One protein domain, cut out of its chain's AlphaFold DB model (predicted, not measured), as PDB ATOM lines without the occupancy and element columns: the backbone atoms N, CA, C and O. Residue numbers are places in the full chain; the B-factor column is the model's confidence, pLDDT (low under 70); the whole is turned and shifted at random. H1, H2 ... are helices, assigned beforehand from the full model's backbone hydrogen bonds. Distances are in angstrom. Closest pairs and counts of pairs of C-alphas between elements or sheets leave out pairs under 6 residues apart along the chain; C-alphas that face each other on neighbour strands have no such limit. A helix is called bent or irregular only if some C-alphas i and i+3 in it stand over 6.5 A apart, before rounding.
ATOM      1  N   THR A   2     363.851 212.295 255.744       62.12
ATOM      2  CA  THR A   2     362.807 212.250 256.797       62.12
ATOM      3  C   THR A   2     361.516 211.544 256.363       62.12
ATOM      4  O   THR A   2     361.037 210.674 257.081       62.12
ATOM      5  N   ALA A   3     361.000 211.819 255.159       62.09
ATOM      6  CA  ALA A   3     359.777 211.175 254.646       62.09
ATOM      7  C   ALA A   3     359.911 209.647 254.474       62.09
ATOM      8  O   ALA A   3     358.977 208.903 254.746       62.09
ATOM      9  N   MET A   4     361.097 209.163 254.084       61.19
ATOM     10  CA  MET A   4     361.390 207.724 254.032       61.19
ATOM     11  C   MET A   4     361.461 207.103 255.429       61.19
ATOM     12  O   MET A   4     360.958 206.007 255.625       61.19
ATOM     13  N   ARG A   5     362.029 207.806 256.416       62.00
ATOM     14  CA  ARG A   5     362.106 207.307 257.798       62.00
ATOM     15  C   ARG A   5     360.729 207.171 258.452       62.00
ATOM     16  O   ARG A   5     360.530 206.236 259.213       62.00
ATOM     17  N   LEU A   6     359.795 208.070 258.132       69.06
ATOM     18  CA  LEU A   6     358.438 208.041 258.683       69.06
ATOM     19  C   LEU A   6     357.498 207.096 257.911       69.06
ATOM     20  O   LEU A   6     356.684 206.407 258.513       69.06
ATOM     21  N   GLY A   7     357.609 207.055 256.578       67.38
ATOM     22  CA  GLY A   7     356.695 206.293 255.721       67.38
ATOM     23  C   GLY A   7     357.001 204.797 255.633       67.38
ATOM     24  O   GLY A   7     356.077 203.998 255.518       67.38
ATOM     25  N   VAL A   8     358.275 204.396 255.716       67.56
ATOM     26  CA  VAL A   8     358.684 202.982 255.618       67.56
ATOM     27  C   VAL A   8     358.036 202.093 256.692       67.56
ATOM     28  O   VAL A   8     357.444 201.095 256.299       67.56
ATOM     29  N   PRO A   9     358.055 202.408 258.003       71.00
ATOM     30  CA  PRO A   9     357.449 201.522 259.004       71.00
ATOM     31  C   PRO A   9     355.925 201.387 258.843       71.00
ATOM     32  O   PRO A   9     355.392 200.297 259.026       71.00
ATOM     33  N   ALA A  10     355.227 202.449 258.427       72.44
ATOM     34  CA  ALA A  10     353.781 202.409 258.194       72.44
ATOM     35  C   ALA A  10     353.403 201.562 256.962       72.44
ATOM     36  O   ALA A  10     352.429 200.812 256.997       72.44
ATOM     37  N   LEU A  11     354.188 201.643 255.881       66.50
ATOM     38  CA  LEU A  11     353.942 200.891 254.644       66.50
ATOM     39  C   LEU A  11     354.369 199.419 254.736       66.50
ATOM     40  O   LEU A  11     353.704 198.575 254.145       66.50
ATOM     41  N   THR A  12     355.407 199.088 255.509       69.56
ATOM     42  CA  THR A  12     355.858 197.698 255.736       69.56
ATOM     43  C   THR A  12     354.805 196.853 256.469       69.56
ATOM     44  O   THR A  12     354.716 195.650 256.243       69.56
ATOM     45  N   HIS A  13     353.960 197.462 257.310       75.06
ATOM     46  CA  HIS A  13     352.853 196.754 257.972       75.06
ATOM     47  C   HIS A  13     351.617 196.560 257.084       75.06
ATOM     48  O   HIS A  13     350.858 195.618 257.294       75.06
ATOM     49  N   ALA A  14     351.404 197.439 256.102       76.75
ATOM     50  CA  ALA A  14     350.221 197.413 255.242       76.75
ATOM     51  C   ALA A  14     350.427 196.618 253.939       76.75
ATOM     52  O   ALA A  14     349.453 196.258 253.278       76.75
ATOM     53  N   VAL A  15     351.678 196.365 253.542       77.50
ATOM     54  CA  VAL A  15     352.026 195.818 252.225       77.50
ATOM     55  C   VAL A  15     352.676 194.429 252.351       77.50
ATOM     56  O   VAL A  15     353.576 194.246 253.168       77.50
ATOM     57  N   PRO A  16     352.286 193.433 251.526       78.69
ATOM     58  CA  PRO A  16     352.890 192.101 251.556       78.69
ATOM     59  C   PRO A  16     354.405 192.105 251.269       78.69
ATOM     60  O   PRO A  16     354.864 192.902 250.442       78.69
ATOM     61  N   PRO A  17     355.170 191.126 251.808       75.12
ATOM     62  CA  PRO A  17     356.623 190.988 251.650       75.12
ATOM     63  C   PRO A  17     357.158 191.207 250.232       75.12
ATOM     64  O   PRO A  17     358.188 191.852 250.039       75.12
ATOM     65  N   LYS A  18     356.407 190.722 249.239       79.69
ATOM     66  CA  LYS A  18     356.732 190.755 247.809       79.69
ATOM     67  C   LYS A  18     356.889 192.171 247.233       79.69
ATOM     68  O   LYS A  18     357.647 192.353 246.283       79.69
ATOM     69  N   TYR A  19     356.210 193.175 247.791       78.44
ATOM     70  CA  TYR A  19     356.142 194.524 247.209       78.44
ATOM     71  C   TYR A  19     356.993 195.572 247.939       78.44
ATOM     72  O   TYR A  19     357.009 196.730 247.520       78.44
ATOM     73  N   HIS A  20     357.767 195.191 248.965       80.31
ATOM     74  CA  HIS A  20     358.616 196.140 249.704       80.31
ATOM     75  C   HIS A  20     359.615 196.899 248.818       80.31
ATOM     76  O   HIS A  20     359.958 198.041 249.116       80.31
ATOM     77  N   HIS A  21     360.033 196.320 247.688       82.25
ATOM     78  CA  HIS A  21     360.935 196.982 246.744       82.25
ATOM     79  C   HIS A  21     360.317 198.213 246.050       82.25
ATOM     80  O   HIS A  21     361.055 199.101 245.629       82.25
ATOM     81  N   TRP A  22     358.982 198.317 245.978       82.69
ATOM     82  CA  TRP A  22     358.283 199.482 245.415       82.69
ATOM     83  C   TRP A  22     358.021 200.595 246.434       82.69
ATOM     84  O   TRP A  22     357.763 201.730 246.032       82.69
ATOM     85  N   ILE A  23     358.114 200.313 247.737       78.94
ATOM     86  CA  ILE A  23     357.900 201.298 248.811       78.94
ATOM     87  C   ILE A  23     358.749 202.565 248.637       78.94
ATOM     88  O   ILE A  23     358.179 203.659 248.714       78.94
ATOM     89  N   PRO A  24     360.069 202.499 248.359       81.56
ATOM     90  CA  PRO A  24     360.852 203.717 248.158       81.56
ATOM     91  C   PRO A  24     360.364 204.533 246.951       81.56
ATOM     92  O   PRO A  24     360.334 205.763 247.020       81.56
ATOM     93  N   THR A  25     359.939 203.868 245.873       86.44
ATOM     94  CA  THR A  25     359.380 204.516 244.676       86.44
ATOM     95  C   THR A  25     358.036 205.172 244.977       86.44
ATOM     96  O   THR A  25     357.812 206.313 244.575       86.44
ATOM     97  N   LEU A  26     357.168 204.506 245.740       82.38
ATOM     98  CA  LEU A  26     355.847 205.011 246.114       82.38
ATOM     99  C   LEU A  26     355.953 206.253 247.004       82.38
ATOM    100  O   LEU A  26     355.334 207.268 246.701       82.38
ATOM    101  N   ILE A  27     356.804 206.221 248.035       84.19
ATOM    102  CA  ILE A  27     357.039 207.381 248.911       84.19
ATOM    103  C   ILE A  27     357.616 208.550 248.103       84.19
ATOM    104  O   ILE A  27     357.157 209.686 248.228       84.19
ATOM    105  N   LYS A  28     358.604 208.286 247.238       84.19
ATOM    106  CA  LYS A  28     359.223 209.325 246.402       84.19
ATOM    107  C   LYS A  28     358.215 209.944 245.432       84.19
ATOM    108  O   LYS A  28     358.194 211.164 245.284       84.19
ATOM    109  N   ASN A  29     357.383 209.128 244.794       85.50
ATOM    110  CA  ASN A  29     356.376 209.603 243.853       85.50
ATOM    111  C   ASN A  29     355.237 210.336 244.563       85.50
ATOM    112  O   ASN A  29     354.816 211.370 244.064       85.50
ATOM    113  N   ALA A  30     354.799 209.887 245.739       85.31
ATOM    114  CA  ALA A  30     353.778 210.578 246.525       85.31
ATOM    115  C   ALA A  30     354.231 211.990 246.929       85.31
ATOM    116  O   ALA A  30     353.504 212.961 246.724       85.31
ATOM    117  N   VAL A  31     355.469 212.130 247.419       87.94
ATOM    118  CA  VAL A  31     356.038 213.445 247.765       87.94
ATOM    119  C   VAL A  31     356.149 214.336 246.527       87.94
ATOM    120  O   VAL A  31     355.801 215.515 246.584       87.94
ATOM    121  N   LYS A  32     356.587 213.780 245.390       86.44
ATOM    122  CA  LYS A  32     356.627 214.516 244.120       86.44
ATOM    123  C   LYS A  32     355.235 214.947 243.663       86.44
ATOM    124  O   LYS A  32     355.070 216.105 243.312       86.44
ATOM    125  N   MET A  33     354.238 214.065 243.697       84.12
ATOM    126  CA  MET A  33     352.862 214.391 243.315       84.12
ATOM    127  C   MET A  33     352.291 215.511 244.181       84.12
ATOM    128  O   MET A  33     351.649 216.416 243.654       84.12
ATOM    129  N   LEU A  34     352.568 215.500 245.487       88.38
ATOM    130  CA  LEU A  34     352.151 216.569 246.391       88.38
ATOM    131  C   LEU A  34     352.840 217.895 246.042       88.38
ATOM    132  O   LEU A  34     352.172 218.924 245.947       88.38
ATOM    133  N   ALA A  35     354.146 217.868 245.764       87.19
ATOM    134  CA  ALA A  35     354.884 219.055 245.332       87.19
ATOM    135  C   ALA A  35     354.351 219.621 244.002       87.19
ATOM    136  O   ALA A  35     354.098 220.819 243.892       87.19
ATOM    137  N   VAL A  36     354.115 218.757 243.011       89.50
ATOM    138  CA  VAL A  36     353.555 219.138 241.707       89.50
ATOM    139  C   VAL A  36     352.122 219.670 241.860       89.50
ATOM    140  O   VAL A  36     351.770 220.671 241.242       89.50
ATOM    141  N   SER A  37     351.311 219.080 242.743       82.88
ATOM    142  CA  SER A  37     349.953 219.567 243.027       82.88
ATOM    143  C   SER A  37     349.957 221.001 243.555       82.88
ATOM    144  O   SER A  37     349.148 221.819 243.120       82.88
ATOM    145  N   ILE A  38     350.884 221.333 244.458       87.19
ATOM    146  CA  ILE A  38     351.042 222.701 244.974       87.19
ATOM    147  C   ILE A  38     351.501 223.644 243.856       87.19
ATOM    148  O   ILE A  38     350.933 224.725 243.695       87.19
ATOM    149  N   ALA A  39     352.474 223.220 243.045       89.81
ATOM    150  CA  ALA A  39     352.974 224.011 241.925       89.81
ATOM    151  C   ALA A  39     351.860 224.362 240.924       89.81
ATOM    152  O   ALA A  39     351.723 225.524 240.539       89.81
ATOM    153  N   TRP A  40     350.993 223.404 240.576       84.31
ATOM    154  CA  TRP A  40     349.841 223.675 239.712       84.31
ATOM    155  C   TRP A  40     348.867 224.682 240.320       84.31
ATOM    156  O   TRP A  40     348.364 225.540 239.596       84.31
ATOM    157  N   ARG A  41     348.623 224.639 241.637       82.81
ATOM    158  CA  ARG A  41     347.773 225.645 242.297       82.81
ATOM    159  C   ARG A  41     348.360 227.047 242.152       82.81
ATOM    160  O   ARG A  41     347.627 227.965 241.793       82.81
ATOM    161  N   MET A  42     349.667 227.205 242.353       86.38
ATOM    162  CA  MET A  42     350.342 228.495 242.158       86.38
ATOM    163  C   MET A  42     350.264 228.963 240.700       86.38
ATOM    164  O   MET A  42     349.946 230.123 240.435       86.38
ATOM    165  N   GLN A  43     350.481 228.054 239.748       88.38
ATOM    166  CA  GLN A  43     350.414 228.365 238.321       88.38
ATOM    167  C   GLN A  43     349.016 228.830 237.888       88.38
ATOM    168  O   GLN A  43     348.895 229.766 237.093       88.38
ATOM    169  N   VAL A  44     347.957 228.214 238.424       85.88
ATOM    170  CA  VAL A  44     346.569 228.623 238.155       85.88
ATOM    171  C   VAL A  44     346.311 230.040 238.666       85.88
ATOM    172  O   VAL A  44     345.771 230.853 237.920       85.88
ATOM    173  N   VAL A  45     346.765 230.373 239.879       87.31
ATOM    174  CA  VAL A  45     346.612 231.724 240.445       87.31
ATOM    175  C   VAL A  45     347.312 232.772 239.576       87.31
ATOM    176  O   VAL A  45     346.716 233.800 239.253       87.31
ATOM    177  N   MET A  46     348.545 232.502 239.137       88.38
ATOM    178  CA  MET A  46     349.282 233.415 238.254       88.38
ATOM    179  C   MET A  46     348.587 233.600 236.902       88.38
ATOM    180  O   MET A  46     348.474 234.722 236.407       88.38
ATOM    181  N   SER A  47     348.096 232.510 236.315       87.69
ATOM    182  CA  SER A  47     347.401 232.542 235.023       87.69
ATOM    183  C   SER A  47     346.095 233.334 235.110       87.69
ATOM    184  O   SER A  47     345.789 234.125 234.217       87.69
ATOM    185  N   ALA A  48     345.357 233.174 236.210       87.75
ATOM    186  CA  ALA A  48     344.141 233.927 236.482       87.75
ATOM    187  C   ALA A  48     344.431 235.423 236.657       87.75
ATOM    188  O   ALA A  48     343.818 236.241 235.976       87.75
ATOM    189  N   ALA A  49     345.435 235.782 237.463       88.06
ATOM    190  CA  ALA A  49     345.836 237.176 237.654       88.06
ATOM    191  C   ALA A  49     346.215 237.858 236.328       88.06
ATOM    192  O   ALA A  49     345.735 238.949 236.026       88.06
ATOM    193  N   GLN A  50     347.017 237.195 235.490       88.94
ATOM    194  CA  GLN A  50     347.401 237.724 234.175       88.94
ATOM    195  C   GLN A  50     346.209 237.855 233.219       88.94
ATOM    196  O   GLN A  50     346.114 238.830 232.470       88.94
ATOM    197  N   SER A  51     345.283 236.898 233.254       89.56
ATOM    198  CA  SER A  51     344.069 236.937 232.433       89.56
ATOM    199  C   SER A  51     343.130 238.061 232.872       89.56
ATOM    200  O   SER A  51     342.601 238.775 232.024       89.56
ATOM    201  N   ALA A  52     342.973 238.266 234.182       89.06
ATOM    202  CA  ALA A  52     342.170 239.344 234.746       89.06
ATOM    203  C   ALA A  52     342.755 240.728 234.428       89.06
ATOM    204  O   ALA A  52     342.011 241.612 234.017       89.06
ATOM    205  N   LEU A  53     344.079 240.903 234.529       89.88
ATOM    206  CA  LEU A  53     344.757 242.147 234.139       89.88
ATOM    207  C   LEU A  53     344.541 242.469 232.659       89.88
ATOM    208  O   LEU A  53     344.105 243.567 232.316       89.88
ATOM    209  N   ARG A  54     344.795 241.499 231.773       89.25
ATOM    210  CA  ARG A  54     344.594 241.683 230.328       89.25
ATOM    211  C   ARG A  54     343.130 241.956 229.988       89.25
ATOM    212  O   ARG A  54     342.851 242.877 229.227       89.25
ATOM    213  N   GLY A  55     342.204 241.191 230.566       88.19
ATOM    214  CA  GLY A  55     340.767 241.367 230.357       88.19
ATOM    215  C   GLY A  55     340.247 242.707 230.882       88.19
ATOM    216  O   GLY A  55     339.492 243.379 230.186       88.19
ATOM    217  N   GLY A  56     340.695 243.126 232.068       87.25
ATOM    218  CA  GLY A  56     340.326 244.401 232.687       87.25
ATOM    219  C   GLY A  56     340.778 245.602 231.860       87.25
ATOM    220  O   GLY A  56     339.959 246.467 231.553       87.25
ATOM    221  N   MET A  57     342.036 245.607 231.404       86.75
ATOM    222  CA  MET A  57     342.554 246.660 230.519       86.75
ATOM    223  C   MET A  57     341.818 246.711 229.173       86.75
ATOM    224  O   MET A  57     341.512 247.792 228.674       86.75
ATOM    225  N   LEU A  58     341.510 245.555 228.573       88.56
ATOM    226  CA  LEU A  58     340.740 245.502 227.324       88.56
ATOM    227  C   LEU A  58     339.320 246.046 227.510       88.56
ATOM    228  O   LEU A  58     338.840 246.800 226.664       88.56
ATOM    229  N   CYS A  59     338.667 245.687 228.616       87.75
ATOM    230  CA  CYS A  59     337.330 246.164 228.951       87.75
ATOM    231  C   CYS A  59     337.313 247.685 229.163       87.75
ATOM    232  O   CYS A  59     336.491 248.366 228.552       87.75
ATOM    233  N   ALA A  60     338.251 248.227 229.947       86.25
ATOM    234  CA  ALA A  60     338.358 249.666 230.203       86.25
ATOM    235  C   ALA A  60     338.543 250.471 228.904       86.25
ATOM    236  O   ALA A  60     337.744 251.362 228.602       86.25
ATOM    237  N   ARG A  61     339.490 250.055 228.053       83.81
ATOM    238  CA  ARG A  61     339.728 250.681 226.741       83.81
ATOM    239  C   ARG A  61     338.507 250.612 225.824       83.81
ATOM    240  O   ARG A  61     338.186 251.586 225.144       83.81
ATOM    241  N   ALA A  62     337.817 249.470 225.790       86.62
ATOM    242  CA  ALA A  62     336.613 249.301 224.980       86.62
ATOM    243  C   ALA A  62     335.456 250.181 225.478       86.62
ATOM    244  O   ALA A  62     334.775 250.805 224.663       86.62
ATOM    245  N   LEU A  63     335.266 250.279 226.796       84.19
ATOM    246  CA  LEU A  63     334.257 251.146 227.409       84.19
ATOM    247  C   LEU A  63     334.519 252.623 227.106       84.19
ATOM    248  O   LEU A  63     333.591 253.347 226.742       84.19
ATOM    249  N   LEU A  64     335.774 253.070 227.190       79.62
ATOM    250  CA  LEU A  64     336.145 254.444 226.845       79.62
ATOM    251  C   LEU A  64     335.939 254.735 225.359       79.62
ATOM    252  O   LEU A  64     335.352 255.761 225.009       79.62
ATOM    253  N   LYS A  65     336.343 253.809 224.479       83.19
ATOM    254  CA  LYS A  65     336.094 253.924 223.036       83.19
ATOM    255  C   LYS A  65     334.596 254.063 222.743       83.19
ATOM    256  O   LYS A  65     334.199 254.972 222.019       83.19
ATOM    257  N   TRP A  66     333.772 253.212 223.348       83.62
ATOM    258  CA  TRP A  66     332.317 253.241 223.188       83.62
ATOM    259  C   TRP A  66     331.682 254.532 223.726       83.62
ATOM    260  O   TRP A  66     330.794 255.110 223.098       83.62
ATOM    261  N   THR A  67     332.173 255.031 224.860       81.69
ATOM    262  CA  THR A  67     331.706 256.295 225.455       81.69
ATOM    263  C   THR A  67     332.057 257.488 224.561       81.69
ATOM    264  O   THR A  67     331.232 258.386 224.377       81.69
ATOM    265  N   ARG A  68     333.239 257.463 223.927       78.81
ATOM    266  CA  ARG A  68     333.672 258.471 222.948       78.81
ATOM    267  C   ARG A  68     332.789 258.473 221.700       78.81
ATOM    268  O   ARG A  68     332.396 259.540 221.239       78.81
ATOM    269  N   GLU A  69     332.449 257.294 221.178       83.06
ATOM    270  CA  GLU A  69     331.579 257.136 220.001       83.06
ATOM    271  C   GLU A  69     330.154 257.668 220.234       83.06
ATOM    272  O   GLU A  69     329.519 258.148 219.298       83.06
ATOM    273  N   ARG A  70     329.663 257.647 221.480       82.75
ATOM    274  CA  ARG A  70     328.341 258.178 221.857       82.75
ATOM    275  C   ARG A  70     328.307 259.678 222.167       82.75
ATOM    276  O   ARG A  70     327.246 260.191 222.510       82.75
ATOM    277  N   GLY A  71     329.427 260.388 222.044       71.06
ATOM    278  CA  GLY A  71     329.459 261.847 222.172       71.06
ATOM    279  C   GLY A  71     329.406 262.388 223.606       71.06
ATOM    280  O   GLY A  71     329.270 263.594 223.774       71.06
ATOM    281  N   PHE A  72     329.588 261.555 224.639       68.00
ATOM    282  CA  PHE A  72     329.607 261.977 226.056       68.00
ATOM    283  C   PHE A  72     330.875 262.773 226.485       68.00
ATOM    284  O   PHE A  72     331.139 262.910 227.671       68.00
ATOM    285  N   HIS A  73     331.612 263.353 225.530       55.34
ATOM    286  CA  HIS A  73     332.842 264.156 225.662       55.34
ATOM    287  C   HIS A  73     334.118 263.504 226.255       55.34
ATOM    288  O   HIS A  73     334.142 262.898 227.318       55.34
ATOM    289  N   THR A  74     335.192 263.695 225.474       49.44
ATOM    290  CA  THR A  74     336.636 263.885 225.746       49.44
ATOM    291  C   THR A  74     337.211 263.559 227.133       49.44
ATOM    292  O   THR A  74     337.919 264.381 227.715       49.44
ATOM    293  N   LEU A  75     337.030 262.344 227.644       53.41
ATOM    294  CA  LEU A  75     338.099 261.769 228.462       53.41
ATOM    295  C   LEU A  75     339.242 261.455 227.500       53.41
ATOM    296  O   LEU A  75     339.180 260.488 226.740       53.41
ATOM    297  N   ASP A  76     340.201 262.371 227.432       53.00
ATOM    298  CA  ASP A  76     341.372 262.257 226.579       53.00
ATOM    299  C   ASP A  76     342.124 260.983 226.985       53.00
ATOM    300  O   ASP A  76     342.644 260.872 228.098       53.00
ATOM    301  N   ALA A  77     342.070 259.980 226.107       52.62
ATOM    302  CA  ALA A  77     342.497 258.610 226.384       52.62
ATOM    303  C   ALA A  77     343.999 258.508 226.704       52.62
ATOM    304  O   ALA A  77     344.428 257.500 227.255       52.62
ATOM    305  N   ASP A  78     344.768 259.558 226.397       53.22
ATOM    306  CA  ASP A  78     346.214 259.628 226.609       53.22
ATOM    307  C   ASP A  78     346.637 260.418 227.864       53.22
ATOM    308  O   ASP A  78     347.797 260.323 228.263       53.22
ATOM    309  N   SER A  79     345.753 261.188 228.521       52.31
ATOM    310  CA  SER A  79     346.170 262.096 229.615       52.31
ATOM    311  C   SER A  79     345.745 261.671 231.020       52.31
ATOM    312  O   SER A  79     346.292 262.166 232.007       52.31
ATOM    313  N   THR A  80     344.778 260.761 231.151       55.31
ATOM    314  CA  THR A  80     344.134 260.529 232.446       55.31
ATOM    315  C   THR A  80     344.478 259.148 232.991       55.31
ATOM    316  O   THR A  80     343.988 258.136 232.496       55.31
ATOM    317  N   TYR A  81     345.206 259.117 234.116       65.81
ATOM    318  CA  TYR A  81     345.392 257.960 235.014       65.81
ATOM    319  C   TYR A  81     344.090 257.197 235.357       65.81
ATOM    320  O   TYR A  81     344.131 256.123 235.950       65.81
ATOM    321  N   ALA A  82     342.924 257.746 235.006       68.81
ATOM    322  CA  ALA A  82     341.616 257.136 235.149       68.81
ATOM    323  C   ALA A  82     341.410 255.887 234.277       68.81
ATOM    324  O   ALA A  82     340.749 254.976 234.765       68.81
ATOM    325  N   ASP A  83     341.953 255.791 233.052       70.38
ATOM    326  CA  ASP A  83     341.840 254.544 232.259       70.38
ATOM    327  C   ASP A  83     342.612 253.413 232.941       70.38
ATOM    328  O   ASP A  83     342.115 252.308 233.136       70.38
ATOM    329  N   GLU A  84     343.816 253.732 233.407       77.19
ATOM    330  CA  GLU A  84     344.659 252.781 234.111       77.19
ATOM    331  C   GLU A  84     344.042 252.376 235.461       77.19
ATOM    332  O   GLU A  84     343.933 251.186 235.760       77.19
ATOM    333  N   ALA A  85     343.520 253.335 236.233       82.38
ATOM    334  CA  ALA A  85     342.802 253.057 237.476       82.38
ATOM    335  C   ALA A  85     341.520 252.234 237.248       82.38
ATOM    336  O   ALA A  85     341.262 251.286 237.992       82.38
ATOM    337  N   ALA A  86     340.733 252.545 236.212       82.25
ATOM    338  CA  ALA A  86     339.538 251.784 235.849       82.25
ATOM    339  C   ALA A  86     339.894 250.370 235.366       82.25
ATOM    340  O   ALA A  86     339.230 249.405 235.747       82.25
ATOM    341  N   GLY A  87     340.973 250.230 234.593       84.06
ATOM    342  CA  GLY A  87     341.516 248.952 234.142       84.06
ATOM    343  C   GLY A  87     341.966 248.068 235.302       84.06
ATOM    344  O   GLY A  87     341.581 246.898 235.354       84.06
ATOM    345  N   TYR A  88     342.708 248.618 236.270       86.31
ATOM    346  CA  TYR A  88     343.104 247.886 237.478       86.31
ATOM    347  C   TYR A  88     341.911 247.560 238.385       86.31
ATOM    348  O   TYR A  88     341.860 246.459 238.933       86.31
ATOM    349  N   ALA A  89     340.924 248.452 238.509       88.06
ATOM    350  CA  ALA A  89     339.701 248.178 239.265       88.06
ATOM    351  C   ALA A  89     338.886 247.034 238.634       88.06
ATOM    352  O   ALA A  89     338.481 246.099 239.329       88.06
ATOM    353  N   LEU A  90     338.707 247.055 237.308       87.62
ATOM    354  CA  LEU A  90     338.058 245.979 236.554       87.62
ATOM    355  C   LEU A  90     338.856 244.673 236.615       87.62
ATOM    356  O   LEU A  90     338.262 243.603 236.728       87.62
ATOM    357  N   ALA A  91     340.187 244.742 236.588       89.38
ATOM    358  CA  ALA A  91     341.045 243.574 236.750       89.38
ATOM    359  C   ALA A  91     340.931 242.966 238.155       89.38
ATOM    360  O   ALA A  91     340.815 241.749 238.283       89.38
ATOM    361  N   ALA A  92     340.911 243.791 239.207       88.88
ATOM    362  CA  ALA A  92     340.718 243.332 240.579       88.88
ATOM    363  C   ALA A  92     339.343 242.669 240.757       88.88
ATOM    364  O   ALA A  92     339.251 241.590 241.342       88.88
ATOM    365  N   LEU A  93     338.291 243.262 240.184       89.31
ATOM    366  CA  LEU A  93     336.944 242.687 240.183       89.31
ATOM    367  C   LEU A  93     336.898 241.368 239.398       89.31
ATOM    368  O   LEU A  93     336.337 240.385 239.880       89.31
ATOM    369  N   GLY A  94     337.530 241.317 238.225       85.56
ATOM    370  CA  GLY A  94     337.633 240.109 237.407       85.56
ATOM    371  C   GLY A  94     338.370 238.979 238.127       85.56
ATOM    372  O   GLY A  94     337.889 237.847 238.141       85.56
ATOM    373  N   PHE A  95     339.483 239.286 238.795       88.44
ATOM    374  CA  PHE A  95     340.228 238.314 239.595       88.44
ATOM    375  C   PHE A  95     339.428 237.841 240.813       88.44
ATOM    376  O   PHE A  95     339.393 236.647 241.102       88.44
ATOM    377  N   TYR A  96     338.734 238.751 241.502       87.75
ATOM    378  CA  TYR A  96     337.855 238.400 242.618       87.75
ATOM    379  C   TYR A  96     336.712 237.479 242.173       87.75
ATOM    380  O   TYR A  96     336.423 236.482 242.832       87.75
ATOM    381  N   CYS A  97     336.111 237.759 241.015       83.94
ATOM    382  CA  CYS A  97     335.094 236.903 240.412       83.94
ATOM    383  C   CYS A  97     335.660 235.511 240.078       83.94
ATOM    384  O   CYS A  97     335.076 234.503 240.472       83.94
ATOM    385  N   GLN A  98     336.838 235.442 239.446       85.94
ATOM    386  CA  GLN A  98     337.531 234.176 239.170       85.94
ATOM    387  C   GLN A  98     337.837 233.388 240.449       85.94
ATOM    388  O   GLN A  98     337.677 232.166 240.464       85.94
ATOM    389  N   PHE A  99     338.244 234.072 241.519       85.31
ATOM    390  CA  PHE A  99     338.515 233.456 242.814       85.31
ATOM    391  C   PHE A  99     337.240 232.879 243.443       85.31
ATOM    392  O   PHE A  99     337.241 231.724 243.870       85.31
ATOM    393  N   MET A 100     336.137 233.632 243.427       82.81
ATOM    394  CA  MET A 100     334.840 233.169 243.939       82.81
ATOM    395  C   MET A 100     334.256 232.010 243.126       82.81
ATOM    396  O   MET A 100     333.633 231.114 243.690       82.81
ATOM    397  N   CYS A 101     334.508 231.968 241.818       79.75
ATOM    398  CA  CYS A 101     334.128 230.848 240.955       79.75
ATOM    399  C   CYS A 101     335.126 229.672 240.992       79.75
ATOM    400  O   CYS A 101     334.991 228.728 240.211       79.75
ATOM    401  N   GLY A 102     336.138 229.703 241.869       78.62
ATOM    402  CA  GLY A 102     337.100 228.610 242.041       78.62
ATOM    403  C   GLY A 102     338.005 228.366 240.828       78.62
ATOM    404  O   GLY A 102     338.446 227.237 240.617       78.62
ATOM    405  N   PHE A 103     338.265 229.403 240.025       70.50
ATOM    406  CA  PHE A 103     338.961 229.339 238.730       70.50
ATOM    407  C   PHE A 103     338.256 228.474 237.670       70.50
ATOM    408  O   PHE A 103     338.860 228.119 236.658       70.50
ATOM    409  N   GLY A 104     336.982 228.143 237.893       70.94
ATOM    410  CA  GLY A 104     336.117 227.480 236.928       70.94
ATOM    411  C   GLY A 104     335.277 228.473 236.130       70.94
ATOM    412  O   GLY A 104     335.062 229.614 236.540       70.94
ATOM    413  N   CYS A 105     334.771 228.021 234.987       71.25
ATOM    414  CA  CYS A 105     333.826 228.785 234.186       71.25
ATOM    415  C   CYS A 105     332.408 228.589 234.767       71.25
ATOM    416  O   CYS A 105     331.919 227.454 234.753       71.25
ATOM    417  N   PRO A 106     331.740 229.626 235.312       76.50
ATOM    418  CA  PRO A 106     330.390 229.477 235.848       76.50
ATOM    419  C   PRO A 106     329.379 229.195 234.725       76.50
ATOM    420  O   PRO A 106     329.563 229.580 233.567       76.50
ATOM    421  N   PHE A 107     328.282 228.516 235.057       70.19
ATOM    422  CA  PHE A 107     327.163 228.326 234.131       70.19
ATOM    423  C   PHE A 107     326.466 229.680 233.868       70.19
ATOM    424  O   PHE A 107     326.265 230.421 234.830       70.19
ATOM    425  N   PRO A 108     326.093 230.048 232.620       77.44
ATOM    426  CA  PRO A 108     326.101 229.261 231.377       77.44
ATOM    427  C   PRO A 108     327.370 229.418 230.520       77.44
ATOM    428  O   PRO A 108     327.475 228.800 229.460       77.44
ATOM    429  N   LEU A 109     328.339 230.226 230.956       78.06
ATOM    430  CA  LEU A 109     329.549 230.530 230.188       78.06
ATOM    431  C   LEU A 109     330.354 229.258 229.853       78.06
ATOM    432  O   LEU A 109     330.913 229.157 228.763       78.06
ATOM    433  N   ASN A 110     330.318 228.244 230.727       80.06
ATOM    434  CA  ASN A 110     330.904 226.920 230.475       80.06
ATOM    435  C   ASN A 110     330.350 226.228 229.213       80.06
ATOM    436  O   ASN A 110     331.096 225.567 228.500       80.06
ATOM    437  N   LEU A 111     329.057 226.388 228.910       82.94
ATOM    438  CA  LEU A 111     328.445 225.773 227.727       82.94
ATOM    439  C   LEU A 111     328.877 226.494 226.445       82.94
ATOM    440  O   LEU A 111     329.228 225.854 225.459       82.94
ATOM    441  N   VAL A 112     328.898 227.828 226.479       88.50
ATOM    442  CA  VAL A 112     329.331 228.656 225.342       88.50
ATOM    443  C   VAL A 112     330.818 228.446 225.047       88.50
ATOM    444  O   VAL A 112     331.218 228.360 223.888       88.50
ATOM    445  N   MET A 113     331.640 228.332 226.092       85.12
ATOM    446  CA  MET A 113     333.085 228.143 225.969       85.12
ATOM    447  C   MET A 113     333.514 226.672 225.914       85.12
ATOM    448  O   MET A 113     334.712 226.408 225.859       85.12
ATOM    449  N   PHE A 114     332.580 225.718 225.869       84.88
ATOM    450  CA  PHE A 114     332.881 224.285 225.790       84.88
ATOM    451  C   PHE A 114     333.890 223.889 224.686       84.88
ATOM    452  O   PHE A 114     334.821 223.137 224.981       84.88
ATOM    453  N   PRO A 115     333.808 224.396 223.434       87.12
ATOM    454  CA  PRO A 115     334.832 224.078 222.435       87.12
ATOM    455  C   PRO A 115     336.225 224.584 222.840       87.12
ATOM    456  O   PRO A 115     337.223 223.915 222.582       87.12
ATOM    457  N   PHE A 116     336.310 225.728 223.522       83.75
ATOM    458  CA  PHE A 116     337.579 226.281 223.994       83.75
ATOM    459  C   PHE A 116     338.140 225.524 225.199       83.75
ATOM    460  O   PHE A 116     339.353 225.336 225.271       83.75
ATOM    461  N   THR A 117     337.292 225.038 226.110       81.50
ATOM    462  CA  THR A 117     337.755 224.250 227.265       81.50
ATOM    463  C   THR A 117     338.327 222.897 226.837       81.50
ATOM    464  O   THR A 117     339.325 222.454 227.405       81.50
ATOM    465  N   LEU A 118     337.779 222.273 225.787       84.69
ATOM    466  CA  LEU A 118     338.357 221.065 225.181       84.69
ATOM    467  C   LEU A 118     339.741 221.323 224.572       84.69
ATOM    468  O   LEU A 118     340.669 220.540 224.786       84.69
ATOM    469  N   VAL A 119     339.899 222.431 223.842       89.12
ATOM    470  CA  VAL A 119     341.188 222.822 223.253       89.12
ATOM    471  C   VAL A 119     342.213 223.136 224.342       89.12
ATOM    472  O   VAL A 119     343.355 222.691 224.255       89.12
ATOM    473  N   GLU A 120     341.818 223.852 225.394       83.12
ATOM    474  CA  GLU A 120     342.695 224.137 226.530       83.12
ATOM    475  C   GLU A 120     343.163 222.849 227.217       83.12
ATOM    476  O   GLU A 120     344.352 222.701 227.514       83.12
ATOM    477  N   TRP A 121     342.250 221.900 227.438       82.06
ATOM    478  CA  TRP A 121     342.586 220.598 228.007       82.06
ATOM    479  C   TRP A 121     343.600 219.846 227.134       82.06
ATOM    480  O   TRP A 121     344.601 219.344 227.652       82.06
ATOM    481  N   TYR A 122     343.399 219.850 225.814       87.88
ATOM    482  CA  TYR A 122     344.327 219.241 224.863       87.88
ATOM    483  C   TYR A 122     345.714 219.903 224.900       87.88
ATOM    484  O   TYR A 122     346.726 219.214 225.036       87.88
ATOM    485  N   ILE A 123     345.781 221.239 224.867       86.19
ATOM    486  CA  ILE A 123     347.048 221.983 224.927       86.19
ATOM    487  C   ILE A 123     347.792 221.681 226.234       86.19
ATOM    488  O   ILE A 123     348.981 221.359 226.207       86.19
ATOM    489  N   ARG A 124     347.104 221.719 227.381       80.31
ATOM    490  CA  ARG A 124     347.714 221.395 228.683       80.31
ATOM    491  C   ARG A 124     348.288 219.981 228.707       80.31
ATOM    492  O   ARG A 124     349.369 219.785 229.264       80.31
ATOM    493  N   TRP A 125     347.597 219.019 228.097       81.19
ATOM    494  CA  TRP A 125     348.089 217.648 228.004       81.19
ATOM    495  C   TRP A 125     349.364 217.557 227.159       81.19
ATOM    496  O   TRP A 125     350.340 216.971 227.616       81.19
ATOM    497  N   THR A 126     349.403 218.217 225.997       85.38
ATOM    498  CA  THR A 126     350.591 218.208 225.121       85.38
ATOM    499  C   THR A 126     351.823 218.870 225.738       85.38
ATOM    500  O   THR A 126     352.927 218.395 225.515       85.38
ATOM    501  N   ILE A 127     351.657 219.932 226.534       82.25
ATOM    502  CA  ILE A 127     352.781 220.629 227.190       82.25
ATOM    503  C   ILE A 127     353.316 219.840 228.398       82.25
ATOM    504  O   ILE A 127     354.462 220.017 228.799       82.25
ATOM    505  N   THR A 128     352.477 218.997 229.007       74.62
ATOM    506  CA  THR A 128     352.839 218.207 230.197       74.62
ATOM    507  C   THR A 128     353.387 216.815 229.834       74.62
ATOM    508  O   THR A 128     353.953 216.154 230.706       74.62
ATOM    509  N   SER A 129     353.205 216.363 228.585       50.88
ATOM    510  CA  SER A 129     353.749 215.101 228.056       50.88
ATOM    511  C   SER A 129     355.190 215.241 227.578       50.88
ATOM    512  O   SER A 129     355.859 214.183 227.582       50.88
TER     513      SER A 129
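AT A GLANCE: This is residues 2 to 129 of the 129 residues of the protein "Hypothetical protein" of Calcidiscus leptoporus (UniProt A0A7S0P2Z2). One very long helix, H2, makes the long axis of the domain; H3 folds back on its later half as the second arm of a helical hairpin, and the short H1 folds back across its first end. After H3 the chain swings away to the small H4 and then to H5, which lies off to one side of H2 without touching it; residues 107 to 112 and 118 to 129 stick out there. The printed part has 128 residues with five named helices, in the order H1, H2, H3, H4, H5, and no named strand; the class is all helix. The whole is extended, with a radius of gyration of the C-alphas of 24.2 A, and its C-alphas span 81 by 33 by 24 A, the outline of a rod.

IN THESE COORDINATES: H2, the longest helix, holds residues 17 to 69 and measures 77.5 A from C-alpha 17 at (356.623, 190.988, 251.650) to C-alpha 69 at (331.579, 257.136, 220.001). It is irregular, with C-alphas 18 and 21 7.6 A apart, and has a kink of 40 degrees near residue 24. H1, residues 2 to 14, measures 19.5 A and is only just irregular: C-alphas 6 and 9 are 6.6 A apart. H3, residues 81 to 100, measures 28.4 A. H4 is residues 109 to 112. H5, residues 114 to 128, measures 21.3 A and ends with C-alpha 128 at (352.839, 218.207, 230.197).

HOW THE PARTS SIT: H2 and H3 form a helical hairpin and touch, with 37 pairs of C-alphas within 8 A; the closest are those of Gly 56 and Ala 91, 4.2 A apart. H2 touches H3 with residues 48 to 64 alone. The two run opposite ways at a steep tilt of 38 degrees, only just steep. H1 touches H2 at residues 20 to 27 alone, and the closest C-alphas are those of Met 4 and Ile 27, 6.7 A apart. They run opposite ways at a steep tilt of 60 degrees. H4 is apart from H3, and H5 is apart from H1, H2 and H3. H4 and H5 meet only through their link. Every O i to N i+4 pair is within hydrogen-bond range in H3 and H5, against 5 of 9 in H1 and 44 of 49 in H2; H4 is too short for such a pair.

THE WHOLE: The two C-alphas farthest apart, those of Pro 17 and Gly 71, are 81.4 A apart. Residues 32 to 43 of H2 stand free. The printed part has no cut. The link from H2 to H3, 11 residues, is long. Mean pLDDT of the printed part is 79.5; it is under 70 at residues 2 to 8, 11 to 12, 72 to 82 and 129.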